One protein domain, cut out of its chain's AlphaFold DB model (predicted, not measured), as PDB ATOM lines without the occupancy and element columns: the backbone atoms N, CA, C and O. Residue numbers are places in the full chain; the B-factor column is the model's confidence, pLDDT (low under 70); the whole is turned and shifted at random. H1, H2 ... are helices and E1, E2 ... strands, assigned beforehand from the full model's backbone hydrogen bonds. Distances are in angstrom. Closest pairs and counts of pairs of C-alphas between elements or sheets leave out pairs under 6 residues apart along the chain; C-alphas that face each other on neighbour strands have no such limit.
ATOM      1  N   GLU A 253      31.419 -20.772  28.334       86.00
ATOM      2  CA  GLU A 253      30.045 -20.388  28.021       86.00
ATOM      3  C   GLU A 253      29.623 -20.909  26.648       86.00
ATOM      4  O   GLU A 253      28.552 -21.505  26.521       86.00
ATOM      5  N   ASN A 254      30.472 -20.744  25.630       88.94
ATOM      6  CA  ASN A 254      30.179 -21.251  24.296       88.94
ATOM      7  C   ASN A 254      30.112 -22.776  24.273       88.94
ATOM      8  O   ASN A 254      29.241 -23.340  23.612       88.94
ATOM      9  N   PHE A 255      30.989 -23.446  25.016       87.19
ATOM     10  CA  PHE A 255      30.970 -24.896  25.153       87.19
ATOM     11  C   PHE A 255      29.661 -25.397  25.786       87.19
ATOM     12  O   PHE A 255      29.013 -26.303  25.258       87.19
ATOM     13  N   ILE A 256      29.202 -24.759  26.866       86.12
ATOM     14  CA  ILE A 256      27.915 -25.075  27.501       86.12
ATOM     15  C   ILE A 256      26.737 -24.779  26.562       86.12
ATOM     16  O   ILE A 256      25.793 -25.570  26.480       86.12
ATOM     17  N   GLU A 257      26.774 -23.667  25.827       88.69
ATOM     18  CA  GLU A 257      25.745 -23.342  24.836       88.69
ATOM     19  C   GLU A 257      25.745 -24.299  23.639       88.69
ATOM     20  O   GLU A 257      24.680 -24.564  23.081       88.69
ATOM     21  N   GLU A 258      26.884 -24.891  23.274       89.38
ATOM     22  CA  GLU A 258      26.948 -25.980  22.293       89.38
ATOM     23  C   GLU A 258      26.213 -27.226  22.775       89.38
ATOM     24  O   GLU A 258      25.477 -27.822  21.998       89.38
ATOM     25  N   TRP A 259      26.297 -27.584  24.056       85.62
ATOM     26  CA  TRP A 259      25.538 -28.721  24.597       85.62
ATOM     27  C   TRP A 259      24.028 -28.473  24.673       85.62
ATOM     28  O   TRP A 259      23.228 -29.407  24.550       85.62
ATOM     29  N   LYS A 260      23.623 -27.219  24.881       85.25
ATOM     30  CA  LYS A 260      22.209 -26.820  24.918       85.25
ATOM     31  C   LYS A 260      21.610 -26.697  23.526       85.25
ATOM     32  O   LYS A 260      20.507 -27.178  23.278       85.25
ATOM     33  N   ASN A 261      22.343 -26.040  22.633       87.50
ATOM     34  CA  ASN A 261      21.922 -25.667  21.289       87.50
ATOM     35  C   ASN A 261      23.032 -26.033  20.284       87.50
ATOM     36  O   ASN A 261      23.740 -25.133  19.806       87.50
ATOM     37  N   PRO A 262      23.194 -27.330  19.949       89.06
ATOM     38  CA  PRO A 262      24.299 -27.802  19.116       89.06
ATOM     39  C   PRO A 262      24.288 -27.176  17.725       89.06
ATOM     40  O   PRO A 262      23.251 -27.144  17.063       89.06
ATOM     41  N   THR A 263      25.436 -26.689  17.266       90.44
ATOM     42  CA  THR A 263      25.671 -26.177  15.905       90.44
ATOM     43  C   THR A 263      26.413 -27.191  15.035       90.44
ATOM     44  O   THR A 263      26.240 -27.196  13.814       90.44
ATOM     45  N   ARG A 264      27.158 -28.105  15.670       89.19
ATOM     46  CA  ARG A 264      27.899 -29.219  15.052       89.19
ATOM     47  C   ARG A 264      27.059 -30.464  14.792       89.19
ATOM     48  O   ARG A 264      27.555 -31.422  14.213       89.19
ATOM     49  N   THR A 265      25.784 -30.433  15.168       88.94
ATOM     50  CA  THR A 265      24.809 -31.496  14.908       88.94
ATOM     51  C   THR A 265      23.485 -30.853  14.519       88.94
ATOM     52  O   THR A 265      22.942 -30.047  15.274       88.94
ATOM     53  N   MET A 266      22.948 -31.185  13.344       86.94
ATOM     54  CA  MET A 266      21.736 -30.535  12.827       86.94
ATOM     55  C   MET A 266      20.461 -30.954  13.569       86.94
ATOM     56  O   MET A 266      19.572 -30.135  13.807       86.94
ATOM     57  N   LYS A 267      20.349 -32.237  13.902       86.81
ATOM     58  CA  LYS A 267      19.194 -32.875  14.543       86.81
ATOM     59  C   LYS A 267      19.697 -33.899  15.565       86.81
ATOM     60  O   LYS A 267      19.624 -35.097  15.292       86.81
ATOM     61  N   PRO A 268      20.259 -33.445  16.698       84.69
ATOM     62  CA  PRO A 268      20.689 -34.355  17.757       84.69
ATOM     63  C   PRO A 268      19.481 -35.118  18.322       84.69
ATOM     64  O   PRO A 268      18.358 -34.632  18.250       84.69
ATOM     65  N   GLU A 269      19.682 -36.299  18.908       84.38
ATOM     66  CA  GLU A 269      18.601 -37.014  19.612       84.38
ATOM     67  C   GLU A 269      18.278 -36.394  20.974       84.38
ATOM     68  O   GLU A 269      17.134 -36.426  21.435       84.38
ATOM     69  N   THR A 270      19.288 -35.825  21.633       84.44
ATOM     70  CA  THR A 270      19.170 -35.223  22.962       84.44
ATOM     71  C   THR A 270      19.960 -33.925  23.047       84.44
ATOM     72  O   THR A 270      20.911 -33.714  22.300       84.44
ATOM     73  N   VAL A 271      19.549 -33.051  23.961       86.31
ATOM     74  CA  VAL A 271      20.262 -31.819  24.314       86.31
ATOM     75  C   VAL A 271      20.328 -31.679  25.824       86.31
ATOM     76  O   VAL A 271      19.570 -32.319  26.560       86.31
ATOM     77  N   VAL A 272      21.227 -30.830  26.304       84.50
ATOM     78  CA  VAL A 272      21.350 -30.537  27.728       84.50
ATOM     79  C   VAL A 272      20.502 -29.318  28.077       84.50
ATOM     80  O   VAL A 272      20.610 -28.270  27.453       84.50
ATOM     81  N   LYS A 273      19.661 -29.425  29.104       85.25
ATOM     82  CA  LYS A 273      18.937 -28.291  29.680       85.25
ATOM     83  C   LYS A 273      19.588 -27.863  30.986       85.25
ATOM     84  O   LYS A 273      19.750 -28.674  31.894       85.25
ATOM     85  N   GLU A 274      19.897 -26.578  31.089       83.06
ATOM     86  CA  GLU A 274      20.330 -25.967  32.343       83.06
ATOM     87  C   GLU A 274      19.127 -25.686  33.250       83.06
ATOM     88  O   GLU A 274      18.114 -25.124  32.826       83.06
ATOM     89  N   ASN A 275      19.250 -26.095  34.509       84.38
ATOM     90  CA  ASN A 275      18.312 -25.833  35.584       84.38
ATOM     91  C   ASN A 275      19.027 -25.017  36.665       84.38
ATOM     92  O   ASN A 275      19.769 -25.567  37.479       84.38
ATOM     93  N   VAL A 276      18.842 -23.697  36.643       85.81
ATOM     94  CA  VAL A 276      19.485 -22.787  37.596       85.81
ATOM     95  C   VAL A 276      18.905 -23.012  38.989       85.81
ATOM     96  O   VAL A 276      17.704 -22.861  39.211       85.81
ATOM     97  N   LEU A 277      19.773 -23.383  39.926       85.81
ATOM     98  CA  LEU A 277      19.425 -23.635  41.321       85.81
ATOM     99  C   LEU A 277      19.596 -22.369  42.167       85.81
ATOM    100  O   LEU A 277      18.778 -22.094  43.043       85.81
ATOM    101  N   VAL A 278      20.660 -21.604  41.907       82.44
ATOM    102  CA  VAL A 278      20.988 -20.350  42.597       82.44
ATOM    103  C   VAL A 278      21.607 -19.381  41.596       82.44
ATOM    104  O   VAL A 278      22.505 -19.758  40.851       82.44
ATOM    105  N   GLU A 279      21.176 -18.125  41.611       86.81
ATOM    106  CA  GLU A 279      21.788 -17.051  40.825       86.81
ATOM    107  C   GLU A 279      21.854 -15.778  41.671       86.81
ATOM    108  O   GLU A 279      20.864 -15.338  42.255       86.81
ATOM    109  N   THR A 280      23.054 -15.222  41.788       86.81
ATOM    110  CA  THR A 280      23.376 -13.989  42.517       86.81
ATOM    111  C   THR A 280      24.312 -13.140  41.658       86.81
ATOM    112  O   THR A 280      24.839 -13.630  40.661       86.81
ATOM    113  N   GLU A 281      24.589 -11.898  42.062       79.94
ATOM    114  CA  GLU A 281      25.535 -11.021  41.345       79.94
ATOM    115  C   GLU A 281      26.947 -11.618  41.203       79.94
ATOM    116  O   GLU A 281      27.682 -11.233  40.300       79.94
ATOM    117  N   THR A 282      27.336 -12.556  42.076       73.31
ATOM    118  CA  THR A 282      28.697 -13.116  42.126       73.31
ATOM    119  C   THR A 282      28.763 -14.632  41.946       73.31
ATOM    120  O   THR A 282      29.857 -15.189  41.939       73.31
ATOM    121  N   LEU A 283      27.627 -15.333  41.875       72.56
ATOM    122  CA  LEU A 283      27.591 -16.797  41.869       72.56
ATOM    123  C   LEU A 283      26.362 -17.322  41.135       72.56
ATOM    124  O   LEU A 283      25.235 -16.956  41.476       72.56
ATOM    125  N   LYS A 284      26.594 -18.259  40.214       77.88
ATOM    126  CA  LYS A 284      25.567 -19.045  39.535       77.88
ATOM    127  C   LYS A 284      25.812 -20.531  39.791       77.88
ATOM    128  O   LYS A 284      26.894 -21.038  39.517       77.88
ATOM    129  N   ILE A 285      24.808 -21.219  40.322       79.06
ATOM    130  CA  ILE A 285      24.793 -22.666  40.539       79.06
ATOM    131  C   ILE A 285      23.659 -23.234  39.701       79.06
ATOM    132  O   ILE A 285      22.512 -22.802  39.822       79.06
ATOM    133  N   PHE A 286      23.966 -24.224  38.874       81.75
ATOM    134  CA  PHE A 286      22.994 -24.876  38.012       81.75
ATOM    135  C   PHE A 286      23.244 -26.377  37.942       81.75
ATOM    136  O   PHE A 286      24.349 -26.857  38.188       81.75
ATOM    137  N   GLU A 287      22.195 -27.108  37.593       84.75
ATOM    138  CA  GLU A 287      22.257 -28.518  37.233       84.75
ATOM    139  C   GLU A 287      22.033 -28.661  35.726       84.75
ATOM    140  O   GLU A 287      21.213 -27.955  35.135       84.75
ATOM    141  N   LEU A 288      22.759 -29.578  35.094       84.06
ATOM    142  CA  LEU A 288      22.602 -29.910  33.684       84.06
ATOM    143  C   LEU A 288      21.824 -31.220  33.559       84.06
ATOM    144  O   LEU A 288      22.210 -32.232  34.138       84.06
ATOM    145  N   LYS A 289      20.731 -31.211  32.792       85.31
ATOM    146  CA  LYS A 289      19.888 -32.389  32.579       85.31
ATOM    147  C   LYS A 289      19.725 -32.696  31.098       85.31
ATOM    148  O   LYS A 289      19.174 -31.885  30.359       85.31
ATOM    149  N   THR A 290      20.115 -33.897  30.684       83.56
ATOM    150  CA  THR A 290      19.854 -34.397  29.329       83.56
ATOM    151  C   THR A 290      18.353 -34.582  29.106       83.56
ATOM    152  O   THR A 290      17.658 -35.202  29.917       83.56
ATOM    153  N   ILE A 291      17.846 -34.042  28.003       83.94
ATOM    154  CA  ILE A 291      16.447 -34.134  27.581       83.94
ATOM    155  C   ILE A 291      16.358 -34.503  26.091       83.94
ATOM    156  O   ILE A 291      17.288 -34.204  25.342       83.94
ATOM    157  N   PRO A 292      15.256 -35.124  25.626       84.38
ATOM    158  CA  PRO A 292      15.050 -35.363  24.201       84.38
ATOM    159  C   PRO A 292      15.065 -34.053  23.415       84.38
ATOM    160  O   PRO A 292      14.486 -33.052  23.850       84.38
ATOM    161  N   TYR A 293      15.697 -34.075  22.247       81.00
ATOM    162  CA  TYR A 293      15.639 -32.963  21.318       81.00
ATOM    163  C   TYR A 293      14.281 -32.971  20.619       81.00
ATOM    164  O   TYR A 293      13.937 -33.877  19.858       81.00
TER     165      TYR A 293
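What this domain is: This is residues 253 to 293 of the 396 residues of an uncharacterized protein of Rodentibacter myodis (UniProt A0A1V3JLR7). Picture a long two-stranded hairpin, E1 and E2, making a narrow ribbon, with one short helix, H1, packed against E1 by its last turn. The link from H1 loops out past the open end of the ribbon before it enters E1, and the turn between the strands makes the other end. The printed part has 41 residues with one named helix and two named strands in the order H1, E1, E2; the sheet, in the order E1, E2, is antiparallel, and the class is mixed, helices and strands. The whole is loose, with a radius of gyration of the C-alphas of 11.8 A, and flat, spanning 35 by 19 by 8 A.

How they stand to each other: Start with H1, residues 253 to 260, where every O i to N i+4 pair is within hydrogen-bond range. It touches E1, residues 270 to 279; their closest C-alphas, those of Lys 260 and Val 272, are 4.7 A apart. H1 and E2, residues 284 to 292, are near each other, with 7 pairs of C-alphas within 10 A. E1 and E2 form a hairpin, antiparallel at 157 degrees between their directions. Look across it at N 273 and O 289, 2.8 A apart, and at N 287 and O 275, 2.9 A apart, both within hydrogen-bond range.

Where its parts are: Find C-alpha 253 at (30.045, -20.388, 28.021); from there H1 runs 10.6 A to C-alpha 260. E1 begins at C-alpha 270, at (19.170, -35.223, 22.962), and runs 25.6 A to C-alpha 279. E2 runs 24.7 A from C-alpha 284 to C-alpha 292, at (15.050, -35.363, 24.201).

The domain as a whole: The C-alphas farthest apart, those of Lys 267 and Thr 282, are 35.2 A apart. The printed part has no cut; the link from H1 to E1 is short and that from E1 to E2 is tight. The mean pLDDT of the printed part is 84.7, and no printed residue is under 70.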